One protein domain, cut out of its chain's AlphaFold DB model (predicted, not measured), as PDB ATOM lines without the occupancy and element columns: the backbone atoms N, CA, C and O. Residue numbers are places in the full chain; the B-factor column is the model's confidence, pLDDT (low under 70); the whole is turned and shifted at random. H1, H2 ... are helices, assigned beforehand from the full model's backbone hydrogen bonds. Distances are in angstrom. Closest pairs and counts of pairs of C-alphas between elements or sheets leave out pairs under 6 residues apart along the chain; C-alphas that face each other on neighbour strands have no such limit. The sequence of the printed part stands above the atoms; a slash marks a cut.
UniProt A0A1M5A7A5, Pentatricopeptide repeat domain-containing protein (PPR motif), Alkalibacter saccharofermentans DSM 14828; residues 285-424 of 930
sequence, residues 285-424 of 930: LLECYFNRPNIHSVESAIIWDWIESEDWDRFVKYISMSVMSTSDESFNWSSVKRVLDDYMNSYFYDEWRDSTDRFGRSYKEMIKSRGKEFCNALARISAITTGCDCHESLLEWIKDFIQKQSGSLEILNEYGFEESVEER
ATOM      1  N   LEU A 285     169.962 154.693 154.018       79.56
ATOM      2  CA  LEU A 285     169.182 155.145 155.162       79.56
ATOM      3  C   LEU A 285     168.045 154.166 155.470       79.56
ATOM      4  O   LEU A 285     167.946 153.659 156.587       79.56
ATOM      5  N   LEU A 286     167.238 153.806 154.467       82.88
ATOM      6  CA  LEU A 286     166.156 152.828 154.625       82.88
ATOM      7  C   LEU A 286     166.663 151.466 155.134       82.88
ATOM      8  O   LEU A 286     165.997 150.821 155.947       82.88
ATOM      9  N   GLU A 287     167.853 151.040 154.706       82.12
ATOM     10  CA  GLU A 287     168.503 149.820 155.192       82.12
ATOM     11  C   GLU A 287     168.874 149.904 156.671       82.12
ATOM     12  O   GLU A 287     168.638 148.946 157.411       82.12
ATOM     13  N   CYS A 288     169.341 151.060 157.146       73.56
ATOM     14  CA  CYS A 288     169.513 151.282 158.577       73.56
ATOM     15  C   CYS A 288     168.173 151.130 159.312       73.56
ATOM     16  O   CYS A 288     168.120 150.462 160.350       73.56
ATOM     17  N   TYR A 289     167.080 151.695 158.778       71.19
ATOM     18  CA  TYR A 289     165.769 151.701 159.441       71.19
ATOM     19  C   TYR A 289     165.105 150.332 159.553       71.19
ATOM     20  O   TYR A 289     164.725 149.924 160.653       71.19
ATOM     21  N   PHE A 290     165.022 149.604 158.444       77.81
ATOM     22  CA  PHE A 290     164.254 148.363 158.345       77.81
ATOM     23  C   PHE A 290     165.067 147.099 158.701       77.81
ATOM     24  O   PHE A 290     164.524 146.003 158.699       77.81
ATOM     25  N   ASN A 291     166.356 147.204 159.046       74.25
ATOM     26  CA  ASN A 291     167.164 146.049 159.479       74.25
ATOM     27  C   ASN A 291     167.080 145.767 161.000       74.25
ATOM     28  O   ASN A 291     167.565 144.740 161.466       74.25
ATOM     29  N   ARG A 292     166.494 146.670 161.803       62.94
ATOM     30  CA  ARG A 292     166.225 146.480 163.247       62.94
ATOM     31  C   ARG A 292     164.999 147.303 163.684       62.94
ATOM     32  O   ARG A 292     165.168 148.356 164.301       62.94
ATOM     33  N   PRO A 293     163.770 146.879 163.349       55.94
ATOM     34  CA  PRO A 293     162.574 147.663 163.640       55.94
ATOM     35  C   PRO A 293     162.317 147.703 165.150       55.94
ATOM     36  O   PRO A 293     162.029 146.674 165.752       55.94
ATOM     37  N   ASN A 294     162.404 148.886 165.763       54.41
ATOM     38  CA  ASN A 294     162.012 149.088 167.164       54.41
ATOM     39  C   ASN A 294     161.248 150.404 167.423       54.41
ATOM     40  O   ASN A 294     161.044 150.742 168.584       54.41
ATOM     41  N   ILE A 295     160.811 151.166 166.403       55.56
ATOM     42  CA  ILE A 295     160.171 152.490 166.606       55.56
ATOM     43  C   ILE A 295     158.990 152.728 165.625       55.56
ATOM     44  O   ILE A 295     158.829 152.003 164.644       55.56
ATOM     45  N   HIS A 296     158.065 153.640 165.981       65.69
ATOM     46  CA  HIS A 296     156.640 153.619 165.610       65.69
ATOM     47  C   HIS A 296     156.113 154.685 164.618       65.69
ATOM     48  O   HIS A 296     155.000 154.485 164.129       65.69
ATOM     49  N   SER A 297     156.796 155.802 164.334       67.94
ATOM     50  CA  SER A 297     156.200 156.924 163.566       67.94
ATOM     51  C   SER A 297     156.727 157.074 162.136       67.94
ATOM     52  O   SER A 297     155.916 157.132 161.213       67.94
ATOM     53  N   VAL A 298     158.050 157.106 161.932       77.38
ATOM     54  CA  VAL A 298     158.657 157.335 160.607       77.38
ATOM     55  C   VAL A 298     158.475 156.117 159.702       77.38
ATOM     56  O   VAL A 298     157.988 156.271 158.590       77.38
ATOM     57  N   GLU A 299     158.753 154.898 160.175       79.06
ATOM     58  CA  GLU A 299     158.562 153.667 159.392       79.06
ATOM     59  C   GLU A 299     157.098 153.487 158.982       79.06
ATOM     60  O   GLU A 299     156.805 153.166 157.832       79.06
ATOM     61  N   SER A 300     156.171 153.756 159.906       81.25
ATOM     62  CA  SER A 300     154.733 153.743 159.628       81.25
ATOM     63  C   SER A 300     154.378 154.748 158.534       81.25
ATOM     64  O   SER A 300     153.682 154.398 157.586       81.25
ATOM     65  N   ALA A 301     154.881 155.982 158.628       84.62
ATOM     66  CA  ALA A 301     154.615 157.023 157.643       84.62
ATOM     67  C   ALA A 301     155.275 156.743 156.276       84.62
ATOM     68  O   ALA A 301     154.674 157.046 155.248       84.62
ATOM     69  N   ILE A 302     156.447 156.095 156.249       88.50
ATOM     70  CA  ILE A 302     157.088 155.594 155.024       88.50
ATOM     71  C   ILE A 302     156.228 154.497 154.377       88.50
ATOM     72  O   ILE A 302     156.012 154.526 153.170       88.50
ATOM     73  N   ILE A 303     155.701 153.548 155.163       89.69
ATOM     74  CA  ILE A 303     154.792 152.504 154.659       89.69
ATOM     75  C   ILE A 303     153.534 153.128 154.052       89.69
ATOM     76  O   ILE A 303     153.126 152.744 152.955       89.69
ATOM     77  N   TRP A 304     152.949 154.100 154.755       89.62
ATOM     78  CA  TRP A 304     151.822 154.889 154.267       89.62
ATOM     79  C   TRP A 304     152.112 155.509 152.906       89.62
ATOM     80  O   TRP A 304     151.333 155.341 151.971       89.62
ATOM     81  N   ASP A 305     153.251 156.183 152.795       90.38
ATOM     82  CA  ASP A 305     153.669 156.847 151.572       90.38
ATOM     83  C   ASP A 305     153.925 155.861 150.417       90.38
ATOM     84  O   ASP A 305     153.473 156.106 149.298       90.38
ATOM     85  N   TRP A 306     154.567 154.711 150.660       93.06
ATOM     86  CA  TRP A 306     154.761 153.688 149.623       93.06
ATOM     87  C   TRP A 306     153.442 153.111 149.115       93.06
ATOM     88  O   TRP A 306     153.308 152.861 147.920       93.06
ATOM     89  N   ILE A 307     152.456 152.914 149.991       92.06
ATOM     90  CA  ILE A 307     151.122 152.468 149.576       92.06
ATOM     91  C   ILE A 307     150.418 153.582 148.795       92.06
ATOM     92  O   ILE A 307     149.864 153.326 147.727       92.06
ATOM     93  N   GLU A 308     150.460 154.820 149.286       90.75
ATOM     94  CA  GLU A 308     149.819 155.971 148.648       90.75
ATOM     95  C   GLU A 308     150.360 156.227 147.236       90.75
ATOM     96  O   GLU A 308     149.570 156.392 146.297       90.75
ATOM     97  N   SER A 309     151.688 156.198 147.092       91.38
ATOM     98  CA  SER A 309     152.430 156.397 145.841       91.38
ATOM     99  C   SER A 309     152.544 155.143 144.965       91.38
ATOM    100  O   SER A 309     153.063 155.231 143.853       91.38
ATOM    101  N   GLU A 310     152.040 153.998 145.439       93.94
ATOM    102  CA  GLU A 310     152.124 152.692 144.771       93.94
ATOM    103  C   GLU A 310     153.574 152.213 144.500       93.94
ATOM    104  O   GLU A 310     153.827 151.460 143.554       93.94
ATOM    105  N   ASP A 311     154.543 152.594 145.347       94.69
ATOM    106  CA  ASP A 311     155.932 152.094 145.332       94.69
ATOM    107  C   ASP A 311     156.025 150.688 145.964       94.69
ATOM    108  O   ASP A 311     156.645 150.441 147.006       94.69
ATOM    109  N   TRP A 312     155.363 149.729 145.314       95.25
ATOM    110  CA  TRP A 312     155.260 148.349 145.784       95.25
ATOM    111  C   TRP A 312     156.604 147.620 145.833       95.25
ATOM    112  O   TRP A 312     156.760 146.682 146.611       95.25
ATOM    113  N   ASP A 313     157.580 148.015 145.015       95.25
ATOM    114  CA  ASP A 313     158.887 147.360 144.988       95.25
ATOM    115  C   ASP A 313     159.714 147.701 146.230       95.25
ATOM    116  O   ASP A 313     160.287 146.789 146.837       95.25
ATOM    117  N   ARG A 314     159.727 148.970 146.666       93.31
ATOM    118  CA  ARG A 314     160.350 149.339 147.945       93.31
ATOM    119  C   ARG A 314     159.586 148.774 149.129       93.31
ATOM    120  O   ARG A 314     160.219 148.192 150.009       93.31
ATOM    121  N   PHE A 315     158.255 148.847 149.108       94.75
ATOM    122  CA  PHE A 315     157.421 148.208 150.125       94.75
ATOM    123  C   PHE A 315     157.789 146.724 150.290       94.75
ATOM    124  O   PHE A 315     158.113 146.279 151.388       94.75
ATOM    125  N   VAL A 316     157.855 145.957 149.196       96.44
ATOM    126  CA  VAL A 316     158.232 144.537 149.247       96.44
ATOM    127  C   VAL A 316     159.669 144.343 149.745       96.44
ATOM    128  O   VAL A 316     159.884 143.498 150.616       96.44
ATOM    129  N   LYS A 317     160.651 145.105 149.234       94.50
ATOM    130  CA  LYS A 317     162.072 144.988 149.624       94.50
ATOM    131  C   LYS A 317     162.250 145.189 151.132       94.50
ATOM    132  O   LYS A 317     162.812 144.325 151.805       94.50
ATOM    133  N   TYR A 318     161.766 146.313 151.655       91.44
ATOM    134  CA  TYR A 318     162.060 146.749 153.018       91.44
ATOM    135  C   TYR A 318     161.224 146.027 154.071       91.44
ATOM    136  O   TYR A 318     161.757 145.672 155.121       91.44
ATOM    137  N   ILE A 319     159.962 145.697 153.778       91.69
ATOM    138  CA  ILE A 319     159.158 144.868 154.685       91.69
ATOM    139  C   ILE A 319     159.734 143.454 154.771       91.69
ATOM    140  O   ILE A 319     159.862 142.919 155.870       91.69
ATOM    141  N   SER A 320     160.165 142.871 153.643       92.62
ATOM    142  CA  SER A 320     160.846 141.568 153.662       92.62
ATOM    143  C   SER A 320     162.118 141.626 154.504       92.62
ATOM    144  O   SER A 320     162.337 140.748 155.330       92.62
ATOM    145  N   MET A 321     162.930 142.676 154.364       89.38
ATOM    146  CA  MET A 321     164.142 142.849 155.167       89.38
ATOM    147  C   MET A 321     163.846 142.964 156.672       89.38
ATOM    148  O   MET A 321     164.531 142.315 157.464       89.38
ATOM    149  N   SER A 322     162.802 143.699 157.073       86.94
ATOM    150  CA  SER A 322     162.348 143.738 158.473       86.94
ATOM    151  C   SER A 322     161.954 142.360 158.988       86.94
ATOM    152  O   SER A 322     162.346 141.977 160.087       86.94
ATOM    153  N   VAL A 323     161.212 141.587 158.195       87.75
ATOM    154  CA  VAL A 323     160.808 140.224 158.571       87.75
ATOM    155  C   VAL A 323     162.025 139.301 158.689       87.75
ATOM    156  O   VAL A 323     162.110 138.517 159.627       87.75
ATOM    157  N   MET A 324     162.982 139.394 157.763       87.75
ATOM    158  CA  MET A 324     164.184 138.547 157.743       87.75
ATOM    159  C   MET A 324     165.184 138.877 158.860       87.75
ATOM    160  O   MET A 324     165.972 138.015 159.247       87.75
ATOM    161  N   SER A 325     165.192 140.120 159.349       81.12
ATOM    162  CA  SER A 325     166.121 140.605 160.381       81.12
ATOM    163  C   SER A 325     165.582 140.483 161.811       81.12
ATOM    164  O   SER A 325     166.316 140.741 162.769       81.12
ATOM    165  N   THR A 326     164.325 140.062 161.980       77.00
ATOM    166  CA  THR A 326     163.656 139.940 163.280       77.00
ATOM    167  C   THR A 326     163.332 138.490 163.632       77.00
ATOM    168  O   THR A 326     163.164 137.641 162.764       77.00
ATOM    169  N   SER A 327     163.259 138.198 164.934       79.31
ATOM    170  CA  SER A 327     162.677 136.938 165.414       79.31
ATOM    171  C   SER A 327     161.147 136.989 165.330       79.31
ATOM    172  O   SER A 327     160.584 138.082 165.369       79.31
ATOM    173  N   ASP A 328     160.470 135.835 165.291       74.00
ATOM    174  CA  ASP A 328     158.993 135.768 165.240       74.00
ATOM    175  C   ASP A 328     158.349 136.522 166.417       74.00
ATOM    176  O   ASP A 328     157.413 137.303 166.242       74.00
ATOM    177  N   GLU A 329     158.911 136.391 167.622       73.75
ATOM    178  CA  GLU A 329     158.455 137.151 168.790       73.75
ATOM    179  C   GLU A 329     158.632 138.661 168.574       73.75
ATOM    180  O   GLU A 329     157.685 139.420 168.749       73.75
ATOM    181  N   SER A 330     159.808 139.106 168.122       75.81
ATOM    182  CA  SER A 330     160.075 140.528 167.867       75.81
ATOM    183  C   SER A 330     159.199 141.111 166.753       75.81
ATOM    184  O   SER A 330     158.756 142.252 166.865       75.81
ATOM    185  N   PHE A 331     158.921 140.345 165.697       79.50
ATOM    186  CA  PHE A 331     158.076 140.790 164.591       79.50
ATOM    187  C   PHE A 331     156.624 140.989 165.030       79.50
ATOM    188  O   PHE A 331     156.019 142.005 164.682       79.50
ATOM    189  N   ASN A 332     156.085 140.081 165.852       74.69
ATOM    190  CA  ASN A 332     154.724 140.191 166.385       74.69
ATOM    191  C   ASN A 332     154.513 141.450 167.248       74.69
ATOM    192  O   ASN A 332     153.400 141.964 167.309       74.69
ATOM    193  N   TRP A 333     155.575 141.979 167.862       72.62
ATOM    194  CA  TRP A 333     155.549 143.240 168.617       72.62
ATOM    195  C   TRP A 333     156.038 144.459 167.811       72.62
ATOM    196  O   TRP A 333     156.127 145.560 168.356       72.62
ATOM    197  N   SER A 334     156.359 144.293 166.524       74.00
ATOM    198  CA  SER A 334     156.940 145.359 165.700       74.00
ATOM    199  C   SER A 334     155.907 146.390 165.224       74.00
ATOM    200  O   SER A 334     154.733 146.087 164.992       74.00
ATOM    201  N   SER A 335     156.364 147.626 164.998       74.81
ATOM    202  CA  SER A 335     155.560 148.691 164.380       74.81
ATOM    203  C   SER A 335     155.085 148.322 162.975       74.81
ATOM    204  O   SER A 335     153.942 148.606 162.626       74.81
ATOM    205  N   VAL A 336     155.933 147.637 162.204       82.00
ATOM    206  CA  VAL A 336     155.621 147.147 160.858       82.00
ATOM    207  C   VAL A 336     154.403 146.229 160.883       82.00
ATOM    208  O   VAL A 336     153.459 146.456 160.130       82.00
ATOM    209  N   LYS A 337     154.381 145.229 161.776       85.19
ATOM    210  CA  LYS A 337     153.237 144.318 161.899       85.19
ATOM    211  C   LYS A 337     151.959 145.067 162.273       85.19
ATOM    212  O   LYS A 337     150.936 144.846 161.635       85.19
ATOM    213  N   ARG A 338     152.039 145.997 163.231       84.31
ATOM    214  CA  ARG A 338     150.894 146.821 163.652       84.31
ATOM    215  C   ARG A 338     150.307 147.643 162.500       84.31
ATOM    216  O   ARG A 338     149.101 147.637 162.312       84.31
ATOM    217  N   VAL A 339     151.147 148.315 161.712       86.69
ATOM    218  CA  VAL A 339     150.685 149.130 160.570       86.69
ATOM    219  C   VAL A 339     150.035 148.261 159.499       86.69
ATOM    220  O   VAL A 339     148.999 148.624 158.948       86.69
ATOM    221  N   LEU A 340     150.619 147.100 159.200       89.94
ATOM    222  CA  LEU A 340     150.018 146.164 158.255       89.94
ATOM    223  C   LEU A 340     148.687 145.601 158.779       89.94
ATOM    224  O   LEU A 340     147.749 145.476 157.995       89.94
ATOM    225  N   ASP A 341     148.576 145.317 160.083       88.12
ATOM    226  CA  ASP A 341     147.308 144.943 160.724       88.12
ATOM    227  C   ASP A 341     146.255 146.041 160.574       88.12
ATOM    228  O   ASP A 341     145.112 145.733 160.245       88.12
ATOM    229  N   ASP A 342     146.619 147.311 160.763       88.44
ATOM    230  CA  ASP A 342     145.695 148.434 160.578       88.44
ATOM    231  C   ASP A 342     145.156 148.476 159.137       88.44
ATOM    232  O   ASP A 342     143.944 148.557 158.937       88.44
ATOM    233  N   TYR A 343     146.018 148.317 158.126       90.31
ATOM    234  CA  TYR A 343     145.580 148.218 156.726       90.31
ATOM    235  C   TYR A 343     144.692 147.002 156.450       90.31
ATOM    236  O   TYR A 343     143.672 147.121 155.765       90.31
ATOM    237  N   MET A 344     145.077 145.829 156.952       90.56
ATOM    238  CA  MET A 344     144.367 144.575 156.694       90.56
ATOM    239  C   MET A 344     143.000 144.553 157.382       90.56
ATOM    240  O   MET A 344     142.014 144.138 156.774       90.56
ATOM    241  N   ASN A 345     142.912 145.058 158.611       86.19
ATOM    242  CA  ASN A 345     141.666 145.118 159.367       86.19
ATOM    243  C   ASN A 345     140.706 146.181 158.818       86.19
ATOM    244  O   ASN A 345     139.519 145.898 158.637       86.19
ATOM    245  N   SER A 346     141.205 147.377 158.477       85.38
ATOM    246  CA  SER A 346     140.369 148.466 157.943       85.38
ATOM    247  C   SER A 346     139.729 148.147 156.598       85.38
ATOM    248  O   SER A 346     138.723 148.756 156.236       85.38
ATOM    249  N   TYR A 347     140.252 147.152 155.879       83.19
ATOM    250  CA  TYR A 347     139.607 146.618 154.686       83.19
ATOM    251  C   TYR A 347     138.213 146.027 154.979       83.19
ATOM    252  O   TYR A 347     137.314 146.143 154.147       83.19
ATOM    253  N   PHE A 348     138.021 145.407 156.150       78.88
ATOM    254  CA  PHE A 348     136.794 144.679 156.503       78.88
ATOM    255  C   PHE A 348     135.848 145.445 157.432       78.88
ATOM    256  O   PHE A 348     134.724 145.000 157.655       78.88
ATOM    257  N   TYR A 349     136.271 146.576 157.993       75.38
ATOM    258  CA  TYR A 349     135.435 147.345 158.909       75.38
ATOM    259  C   TYR A 349     134.272 148.065 158.207       75.38
ATOM    260  O   TYR A 349     134.416 148.612 157.108       75.38
ATOM    261  N   ASP A 350     133.117 148.126 158.879       62.81
ATOM    262  CA  ASP A 350     131.948 148.906 158.450       62.81
ATOM    263  C   ASP A 350     132.247 150.419 158.401       62.81
ATOM    264  O   ASP A 350     133.257 150.894 158.919       62.81
ATOM    265  N   GLU A 351     131.379 151.217 157.764       57.84
ATOM    266  CA  GLU A 351     131.556 152.681 157.617       57.84
ATOM    267  C   GLU A 351     131.734 153.438 158.948       57.84
ATOM    268  O   GLU A 351     132.313 154.518 158.962       57.84
ATOM    269  N   TRP A 352     131.299 152.859 160.068       54.94
ATOM    270  CA  TRP A 352     131.358 153.472 161.400       54.94
ATOM    271  C   TRP A 352     132.637 153.161 162.186       54.94
ATOM    272  O   TRP A 352     132.801 153.666 163.295       54.94
ATOM    273  N   ARG A 353     133.519 152.300 161.661       64.38
ATOM    274  CA  ARG A 353     134.680 151.773 162.392       64.38
ATOM    275  C   ARG A 353     135.962 151.885 161.568       64.38
ATOM    276  O   ARG A 353     136.680 150.910 161.409       64.38
ATOM    277  N   ASP A 354     136.230 153.063 161.022       72.12
ATOM    278  CA  ASP A 354     137.510 153.329 160.365       72.12
ATOM    279  C   ASP A 354     138.596 153.649 161.397       72.12
ATOM    280  O   ASP A 354     138.347 154.380 162.360       72.12
ATOM    281  N   SER A 355     139.793 153.103 161.198       80.75
ATOM    282  CA  SER A 355     140.975 153.552 161.923       80.75
ATOM    283  C   SER A 355     141.652 154.657 161.123       80.75
ATOM    284  O   SER A 355     141.760 154.603 159.895       80.75
ATOM    285  N   THR A 356     142.139 155.667 161.830       84.25
ATOM    286  CA  THR A 356     142.985 156.702 161.245       84.25
ATOM    287  C   THR A 356     144.365 156.644 161.864       84.25
ATOM    288  O   THR A 356     144.529 156.216 163.010       84.25
ATOM    289  N   ASP A 357     145.371 157.099 161.127       80.62
ATOM    290  CA  ASP A 357     146.630 157.446 161.767       80.62
ATOM    291  C   ASP A 357     146.467 158.703 162.648       80.62
ATOM    292  O   ASP A 357     145.382 159.281 162.777       80.62
ATOM    293  N   ARG A 358     147.562 159.142 163.272       77.81
ATOM    294  CA  ARG A 358     147.558 160.327 164.143       77.81
ATOM    295  C   ARG A 358     147.243 161.647 163.430       77.81
ATOM    296  O   ARG A 358     146.914 162.609 164.105       77.81
ATOM    297  N   PHE A 359     147.358 161.683 162.103       82.00
ATOM    298  CA  PHE A 359     147.067 162.850 161.270       82.00
ATOM    299  C   PHE A 359     145.649 162.779 160.676       82.00
ATOM    300  O   PHE A 359     145.307 163.534 159.769       82.00
ATOM    301  N   GLY A 360     144.816 161.834 161.136       82.75
ATOM    302  CA  GLY A 360     143.445 161.662 160.655       82.75
ATOM    303  C   GLY A 360     143.338 161.022 159.266       82.75
ATOM    304  O   GLY A 360     142.254 161.032 158.679       82.75
ATOM    305  N   ARG A 361     144.422 160.453 158.718       85.56
ATOM    306  CA  ARG A 361     144.392 159.773 157.414       85.56
ATOM    307  C   ARG A 361     143.750 158.393 157.565       85.56
ATOM    308  O   ARG A 361     144.163 157.603 158.409       85.56
ATOM    309  N   SER A 362     142.749 158.108 156.733       88.00
ATOM    310  CA  SER A 362     141.944 156.875 156.757       88.00
ATOM    311  C   SER A 362     142.681 155.679 156.148       88.00
ATOM    312  O   SER A 362     143.006 155.689 154.955       88.00
ATOM    313  N   TYR A 363     142.922 154.626 156.941       88.56
ATOM    314  CA  TYR A 363     143.507 153.376 156.430       88.56
ATOM    315  C   TYR A 363     142.574 152.716 155.407       88.56
ATOM    316  O   TYR A 363     143.031 152.207 154.378       88.56
ATOM    317  N   LYS A 364     141.259 152.769 155.658       87.31
ATOM    318  CA  LYS A 364     140.234 152.197 154.781       87.31
ATOM    319  C   LYS A 364     140.215 152.855 153.406       87.31
ATOM    320  O   LYS A 364     140.281 152.151 152.399       87.31
ATOM    321  N   GLU A 365     140.150 154.183 153.334       87.00
ATOM    322  CA  GLU A 365     140.131 154.884 152.045       87.00
ATOM    323  C   GLU A 365     141.447 154.695 151.281       87.00
ATOM    324  O   GLU A 365     141.427 154.559 150.057       87.00
ATOM    325  N   MET A 366     142.576 154.585 151.988       86.94
ATOM    326  CA  MET A 366     143.873 154.326 151.363       86.94
ATOM    327  C   MET A 366     143.926 152.953 150.672       86.94
ATOM    328  O   MET A 366     144.397 152.849 149.533       86.94
ATOM    329  N   ILE A 367     143.409 151.903 151.324       88.38
ATOM    330  CA  ILE A 367     143.496 150.529 150.808       88.38
ATOM    331  C   ILE A 367     142.390 150.166 149.809       88.38
ATOM    332  O   ILE A 367     142.586 149.307 148.947       88.38
ATOM    333  N   LYS A 368     141.237 150.838 149.865       83.94
ATOM    334  CA  LYS A 368     140.034 150.535 149.067       83.94
ATOM    335  C   LYS A 368     140.281 150.423 147.561       83.94
ATOM    336  O   LYS A 368     139.712 149.546 146.917       83.94
ATOM    337  N   SER A 369     141.128 151.282 146.989       83.44
ATOM    338  CA  SER A 369     141.480 151.243 145.559       83.44
ATOM    339  C   SER A 369     142.752 150.453 145.239       83.44
ATOM    340  O   SER A 369     143.060 150.295 144.064       83.44
ATOM    341  N   ARG A 370     143.479 149.972 146.255       91.44
ATOM    342  CA  ARG A 370     144.824 149.368 146.148       91.44
ATOM    343  C   ARG A 370     144.902 147.938 146.689       91.44
ATOM    344  O   ARG A 370     145.978 147.350 146.770       91.44
ATOM    345  N   GLY A 371     143.770 147.367 147.105       88.88
ATOM    346  CA  GLY A 371     143.733 146.087 147.812       88.88
ATOM    347  C   GLY A 371     144.323 144.918 147.017       88.88
ATOM    348  O   GLY A 371     144.941 144.034 147.606       88.88
ATOM    349  N   LYS A 372     144.189 144.914 145.684       90.44
ATOM    350  CA  LYS A 372     144.737 143.842 144.838       90.44
ATOM    351  C   LYS A 372     146.264 143.898 144.782       90.44
ATOM    352  O   LYS A 372     146.927 142.873 144.930       90.44
ATOM    353  N   GLU A 373     146.814 145.085 144.569       94.12
ATOM    354  CA  GLU A 373     148.249 145.348 144.527       94.12
ATOM    355  C   GLU A 373     148.884 145.083 145.895       94.12
ATOM    356  O   GLU A 373     149.934 144.446 145.969       94.12
ATOM    357  N   PHE A 374     148.193 145.452 146.975       95.06
ATOM    358  CA  PHE A 374     148.598 145.137 148.340       95.06
ATOM    359  C   PHE A 374     148.648 143.625 148.599       95.06
ATOM    360  O   PHE A 374     149.663 143.126 149.081       95.06
ATOM    361  N   CYS A 375     147.623 142.860 148.199       94.25
ATOM    362  CA  CYS A 375     147.651 141.392 148.295       94.25
ATOM    363  C   CYS A 375     148.817 140.782 147.502       94.25
ATOM    364  O   CYS A 375     149.477 139.861 147.979       94.25
ATOM    365  N   ASN A 376     149.102 141.315 146.309       95.31
ATOM    366  CA  ASN A 376     150.245 140.888 145.500       95.31
ATOM    367  C   ASN A 376     151.577 141.172 146.204       95.31
ATOM    368  O   ASN A 376     152.470 140.327 146.220       95.31
ATOM    369  N   ALA A 377     151.715 142.355 146.804       96.62
ATOM    370  CA  ALA A 377     152.899 142.736 147.557       96.62
ATOM    371  C   ALA A 377     153.101 141.841 148.791       96.62
ATOM    372  O   ALA A 377     154.208 141.350 149.007       96.62
ATOM    373  N   LEU A 378     152.039 141.548 149.550       96.06
ATOM    374  CA  LEU A 378     152.086 140.609 150.675       96.06
ATOM    375  C   LEU A 378     152.508 139.200 150.224       96.06
ATOM    376  O   LEU A 378     153.408 138.609 150.820       96.06
ATOM    377  N   ALA A 379     151.944 138.687 149.127       95.69
ATOM    378  CA  ALA A 379     152.341 137.396 148.561       95.69
ATOM    379  C   ALA A 379     153.834 137.365 148.168       95.69
ATOM    380  O   ALA A 379     154.539 136.403 148.484       95.69
ATOM    381  N   ARG A 380     154.350 138.448 147.562       97.12
ATOM    382  CA  ARG A 380     155.785 138.608 147.252       97.12
ATOM    383  C   ARG A 380     156.654 138.621 148.508       97.12
ATOM    384  O   ARG A 380     157.693 137.966 148.517       97.12
ATOM    385  N   ILE A 381     156.246 139.345 149.553       95.88
ATOM    386  CA  ILE A 381     156.961 139.384 150.839       95.88
ATOM    387  C   ILE A 381     157.028 137.978 151.440       95.88
ATOM    388  O   ILE A 381     158.099 137.531 151.853       95.88
ATOM    389  N   SER A 382     155.913 137.244 151.436       94.56
ATOM    390  CA  SER A 382     155.887 135.860 151.913       94.56
ATOM    391  C   SER A 382     156.865 134.976 151.128       94.56
ATOM    392  O   SER A 382     157.670 134.266 151.726       94.56
ATOM    393  N   ALA A 383     156.888 135.094 149.795       94.69
ATOM    394  CA  ALA A 383     157.805 134.335 148.946       94.69
ATOM    395  C   ALA A 383     159.287 134.646 149.232       94.69
ATOM    396  O   ALA A 383     160.099 133.725 149.328       94.69
ATOM    397  N   ILE A 384     159.645 135.923 149.414       95.31
ATOM    398  CA  ILE A 384     161.023 136.352 149.719       95.31
ATOM    399  C   ILE A 384     161.470 135.865 151.098       95.31
ATOM    400  O   ILE A 384     162.618 135.460 151.271       95.31
ATOM    401  N   THR A 385     160.566 135.889 152.075       93.00
ATOM    402  CA  THR A 385     160.863 135.550 153.475       93.00
ATOM    403  C   THR A 385     160.860 134.044 153.750       93.00
ATOM    404  O   THR A 385     161.115 133.632 154.882       93.00
ATOM    405  N   THR A 386     160.624 133.207 152.732       91.69
ATOM    406  CA  THR A 386     160.638 131.740 152.841       91.69
ATOM    407  C   THR A 386     161.907 131.236 153.531       91.69
ATOM    408  O   THR A 386     163.026 131.521 153.105       91.69
ATOM    409  N   GLY A 387     161.730 130.439 154.587       85.25
ATOM    410  CA  GLY A 387     162.826 129.859 155.367       85.25
ATOM    411  C   GLY A 387     163.345 130.729 156.517       85.25
ATOM    412  O   GLY A 387     164.256 130.292 157.217       85.25
ATOM    413  N   CYS A 388     162.776 131.918 156.733       87.06
ATOM    414  CA  CYS A 388     163.036 132.729 157.925       87.06
ATOM    415  C   CYS A 388     162.152 132.286 159.099       87.06
ATOM    416  O   CYS A 388     161.079 131.720 158.886       87.06
ATOM    417  N   ASP A 389     162.569 132.592 160.330       82.75
ATOM    418  CA  ASP A 389     161.879 132.162 161.558       82.75
ATOM    419  C   ASP A 389     160.397 132.589 161.596       82.75
ATOM    420  O   ASP A 389     159.542 131.823 162.035       82.75
ATOM    421  N   CYS A 390     160.081 133.779 161.077       80.62
ATOM    422  CA  CYS A 390     158.733 134.361 161.061       80.62
ATOM    423  C   CYS A 390     157.830 133.832 159.928       80.62
ATOM    424  O   CYS A 390     156.646 134.168 159.883       80.62
ATOM    425  N   HIS A 391     158.373 133.076 158.964       88.25
ATOM    426  CA  HIS A 391     157.710 132.837 157.675       88.25
ATOM    427  C   HIS A 391     156.364 132.117 157.802       88.25
ATOM    428  O   HIS A 391     155.383 132.570 157.224       88.25
ATOM    429  N   GLU A 392     156.304 131.025 158.564       85.62
ATOM    430  CA  GLU A 392     155.083 130.215 158.715       85.62
ATOM    431  C   GLU A 392     153.939 131.036 159.333       85.62
ATOM    432  O   GLU A 392     152.812 131.037 158.835       85.62
ATOM    433  N   SER A 393     154.248 131.794 160.392       84.00
ATOM    434  CA  SER A 393     153.314 132.710 161.053       84.00
ATOM    435  C   SER A 393     152.840 133.809 160.097       84.00
ATOM    436  O   SER A 393     151.645 134.098 160.029       84.00
ATOM    437  N   LEU A 394     153.763 134.403 159.332       89.25
ATOM    438  CA  LEU A 394     153.468 135.449 158.355       89.25
ATOM    439  C   LEU A 394     152.598 134.924 157.199       89.25
ATOM    440  O   LEU A 394     151.635 135.588 156.818       89.25
ATOM    441  N   LEU A 395     152.919 133.751 156.645       91.44
ATOM    442  CA  LEU A 395     152.188 133.137 155.536       91.44
ATOM    443  C   LEU A 395     150.747 132.808 155.935       91.44
ATOM    444  O   LEU A 395     149.837 133.183 155.202       91.44
ATOM    445  N   GLU A 396     150.518 132.175 157.092       88.94
ATOM    446  CA  GLU A 396     149.153 131.876 157.567       88.94
ATOM    447  C   GLU A 396     148.330 133.164 157.770       88.94
ATOM    448  O   GLU A 396     147.154 133.211 157.409       88.94
ATOM    449  N   TRP A 397     148.944 134.239 158.276       90.31
ATOM    450  CA  TRP A 397     148.278 135.539 158.440       90.31
ATOM    451  C   TRP A 397     147.952 136.226 157.103       90.31
ATOM    452  O   TRP A 397     146.830 136.698 156.909       90.31
ATOM    453  N   ILE A 398     148.885 136.228 156.144       93.31
ATOM    454  CA  ILE A 398     148.653 136.757 154.788       93.31
ATOM    455  C   ILE A 398     147.581 135.937 154.061       93.31
ATOM    456  O   ILE A 398     146.713 136.499 153.392       93.31
ATOM    457  N   LYS A 399     147.618 134.609 154.203       92.25
ATOM    458  CA  LYS A 399     146.647 133.687 153.615       92.25
ATOM    459  C   LYS A 399     145.226 133.974 154.095       92.25
ATOM    460  O   LYS A 399     144.334 134.076 153.255       92.25
ATOM    461  N   ASP A 400     145.016 134.121 155.407       89.62
ATOM    462  CA  ASP A 400     143.692 134.424 155.972       89.62
ATOM    463  C   ASP A 400     143.124 135.725 155.386       89.62
ATOM    464  O   ASP A 400     142.000 135.746 154.884       89.62
ATOM    465  N   PHE A 401     143.941 136.780 155.334       91.44
ATOM    466  CA  PHE A 401     143.549 138.061 154.750       91.44
ATOM    467  C   PHE A 401     143.204 137.971 153.261       91.44
ATOM    468  O   PHE A 401     142.128 138.413 152.859       91.44
ATOM    469  N   ILE A 402     144.077 137.379 152.438       93.00
ATOM    470  CA  ILE A 402     143.856 137.257 150.988       93.00
ATOM    471  C   ILE A 402     142.590 136.440 150.705       93.00
ATOM    472  O   ILE A 402     141.795 136.810 149.831       93.00
ATOM    473  N   GLN A 403     142.367 135.357 151.457       90.50
ATOM    474  CA  GLN A 403     141.161 134.547 151.321       90.50
ATOM    475  C   GLN A 403     139.907 135.345 151.701       90.50
ATOM    476  O   GLN A 403     138.943 135.330 150.937       90.50
ATOM    477  N   LYS A 404     139.907 136.065 152.831       86.50
ATOM    478  CA  LYS A 404     138.775 136.918 153.242       86.50
ATOM    479  C   LYS A 404     138.500 138.038 152.234       86.50
ATOM    480  O   LYS A 404     137.345 138.354 151.963       86.50
ATOM    481  N   GLN A 405     139.550 138.617 151.658       87.69
ATOM    482  CA  GLN A 405     139.458 139.756 150.746       87.69
ATOM    483  C   GLN A 405     138.970 139.374 149.342       87.69
ATOM    484  O   GLN A 405     138.155 140.093 148.759       87.69
ATOM    485  N   SER A 406     139.468 138.265 148.789       85.56
ATOM    486  CA  SER A 406     139.245 137.897 147.382       85.56
ATOM    487  C   SER A 406     138.446 136.607 147.175       85.56
ATOM    488  O   SER A 406     137.978 136.350 146.066       85.56
ATOM    489  N   GLY A 407     138.305 135.774 148.210       85.88
ATOM    490  CA  GLY A 407     137.745 134.424 148.108       85.88
ATOM    491  C   GLY A 407     138.633 133.421 147.357       85.88
ATOM    492  O   GLY A 407     138.187 132.308 147.088       85.88
ATOM    493  N   SER A 408     139.865 133.793 146.993       88.94
ATOM    494  CA  SER A 408     140.808 132.975 146.221       88.94
ATOM    495  C   SER A 408     142.210 133.034 146.829       88.94
ATOM    496  O   SER A 408     142.571 134.009 147.474       88.94
ATOM    497  N   LEU A 409     143.018 131.995 146.602       91.75
ATOM    498  CA  LEU A 409     144.443 131.953 146.967       91.75
ATOM    499  C   LEU A 409     145.356 131.817 145.737       91.75
ATOM    500  O   LEU A 409     146.547 131.549 145.872       91.75
ATOM    501  N   GLU A 410     144.818 132.033 144.528       90.81
ATOM    502  CA  GLU A 410     145.579 131.947 143.270       90.81
ATOM    503  C   GLU A 410     146.845 132.810 143.287       90.81
ATOM    504  O   GLU A 410     147.880 132.377 142.791       90.81
ATOM    505  N   ILE A 411     146.794 133.981 143.926       92.06
ATOM    506  CA  ILE A 411     147.941 134.886 144.012       92.06
ATOM    507  C   ILE A 411     149.113 134.291 144.800       92.06
ATOM    508  O   ILE A 411     150.257 134.502 144.424       92.06
ATOM    509  N   LEU A 412     148.863 133.498 145.849       92.50
ATOM    510  CA  LEU A 412     149.927 132.772 146.551       92.50
ATOM    511  C   LEU A 412     150.467 131.636 145.670       92.50
ATOM    512  O   LEU A 412     151.677 131.418 145.604       92.50
ATOM    513  N   ASN A 413     149.588 130.972 144.919       89.75
ATOM    514  CA  ASN A 413     149.977 129.898 144.006       89.75
ATOM    515  C   ASN A 413     150.872 130.396 142.856       89.75
ATOM    516  O   ASN A 413     151.797 129.694 142.445       89.75
ATOM    517  N   GLU A 414     150.665 131.627 142.377       91.94
ATOM    518  CA  GLU A 414     151.540 132.283 141.393       91.94
ATOM    519  C   GLU A 414     152.985 132.454 141.893       91.94
ATOM    520  O   GLU A 414     153.920 132.407 141.088       91.94
ATOM    521  N   TYR A 415     153.185 132.580 143.209       91.31
ATOM    522  CA  TYR A 415     154.505 132.668 143.843       91.31
ATOM    523  C   TYR A 415     155.032 131.328 144.379       91.31
ATOM    524  O   TYR A 415     156.062 131.299 145.052       91.31
ATOM    525  N   GLY A 416     154.392 130.211 144.022       85.75
ATOM    526  CA  GLY A 416     154.901 128.865 144.288       85.75
ATOM    527  C   GLY A 416     154.451 128.238 145.607       85.75
ATOM    528  O   GLY A 416     154.993 127.198 145.981       85.75
ATOM    529  N   PHE A 417     153.468 128.824 146.291       90.31
ATOM    530  CA  PHE A 417     152.796 128.165 147.409       90.31
ATOM    531  C   PHE A 417     151.740 127.174 146.889       90.31
ATOM    532  O   PHE A 417     151.140 127.394 145.844       90.31
ATOM    533  N   GLU A 418     151.514 126.059 147.585       86.88
ATOM    534  CA  GLU A 418     150.460 125.089 147.238       86.88
ATOM    535  C   GLU A 418     149.263 125.262 148.184       86.88
ATOM    536  O   GLU A 418     148.912 124.359 148.943       86.88
ATOM    537  N   GLU A 419     148.649 126.448 148.168       85.88
ATOM    538  CA  GLU A 419     147.564 126.791 149.086       85.88
ATOM    539  C   GLU A 419     146.182 126.531 148.475       85.88
ATOM    540  O   GLU A 419     145.888 126.856 147.320       85.88
ATOM    541  N   SER A 420     145.294 125.967 149.291       85.38
ATOM    542  CA  SER A 420     143.885 125.761 148.959       85.38
ATOM    543  C   SER A 420     142.995 126.607 149.856       85.38
ATOM    544  O   SER A 420     143.273 126.740 151.050       85.38
ATOM    545  N   VAL A 421     141.908 127.130 149.283       85.69
ATOM    546  CA  VAL A 421     140.871 127.858 150.025       85.69
ATOM    547  C   VAL A 421     140.375 126.985 151.175       85.69
ATOM    548  O   VAL A 421     140.029 125.818 150.986       85.69
ATOM    549  N   GLU A 422     140.372 127.545 152.379       85.25
ATOM    550  CA  GLU A 422     139.838 126.876 153.557       85.25
ATOM    551  C   GLU A 422     138.303 126.902 153.516       85.25
ATOM    552  O   GLU A 422     137.693 127.945 153.738       85.25
ATOM    553  N   GLU A 423     137.688 125.757 153.208       83.50
ATOM    554  CA  GLU A 423     136.226 125.594 153.116       83.50
ATOM    555  C   GLU A 423     135.594 125.045 154.409       83.50
ATOM    556  O   GLU A 423     134.367 125.008 154.538       83.50
ATOM    557  N   ARG A 424     136.404 124.571 155.368       86.31
ATOM    558  CA  ARG A 424     135.898 124.035 156.641       86.31
ATOM    559  C   ARG A 424     135.448 125.174 157.556       86.31
ATOM    560  O   ARG A 424     136.095 126.219 157.605       86.31
TER     561      ARG A 424
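Overview. This is residues 285 to 424 of the 930 residues of the protein "Pentatricopeptide repeat domain-containing protein (PPR motif)" of Alkalibacter saccharofermentans DSM 14828 (UniProt A0A1M5A7A5). Four helices, H3, H5, H7 and H8, make a partly crossed core in which H7 and H8 run side by side as a hairpin, while H5 closes it only loosely. H2 packs on H3 and H5, H9 packs on H7, H1 packs on H3, and H6 packs on the last residues of H5. The printed part has 140 residues, with nine named helices in the order H1 to H9 and no named strand; the class is all helix. It is compact, with a radius of gyration of the C-alphas of 14.5 A, and spans 39 by 37 by 26 A.

Arrangement. H8, residues 391 to 406, is the longest helix by residues. It touches H7, residues 371 to 384, in a helical hairpin at a shallow tilt of 20 degrees, opposite ways; their closest C-alphas, of Ser 382 and Leu 395, are 5.9 A apart. H7 touches H3, residues 312 to 325, at a steep tilt of 40 degrees, the same way, closest at the C-alphas of Ser 320 and Ile 381, 5.3 A. With residues 375 to 379 alone H7 touches H9, residues 410 to 414, closest at the C-alphas of Ala 379 and Leu 412, 5.6 A. H5, residues 335 to 346, is close to H8 but not clearly touching, with the C-alphas of Met 344 and Phe 401 closest at 6.8 A. H2, residues 298 to 308, forms a helical hairpin with H3, touching residues 312 to 315 alone, at a shallow tilt of 34 degrees, only just short of steep; the closest C-alphas, of Trp 306 and Phe 315, are 6.1 A apart. H2 touches residues 335 to 339 of H5 alone, closest at the C-alphas of Ser 300 and Val 339, 6.2 A. H6, residues 363 to 368, touches residues 342 to 346 of H5 alone, closest at the C-alphas of Ser 346 and Lys 364, 4.9 A. H1, residues 285 to 290, touches residues 318 to 322 of H3 alone, closest at the C-alphas of Phe 290 and Ser 322, 5.0 A. H4, residues 328 to 332, touches no helix. In H1 to H9 every O i to N i+4 pair is within hydrogen-bond range.

Along the chain. H1 begins at C-alpha 285 (169.182, 155.145, 155.162). From first to last C-alpha H2 measures 14.9 A, H3 19.8 A, H5 16.5 A, H7 19.9 A and H8 21.7 A. H8 begins at C-alpha 391 (157.710, 132.837, 157.675), and H9 ends at C-alpha 414 (151.540, 132.283, 141.393).

Size, cuts and confidence. The two C-alphas farthest apart, of Leu 285 and Arg 424, are 45.6 A apart. The printed part has no cut. The link from H5 to H6, residues 347 to 362, is long. Mean pLDDT of the printed part is 85.0; residues 292 to 297 and 350 to 353 are under 70.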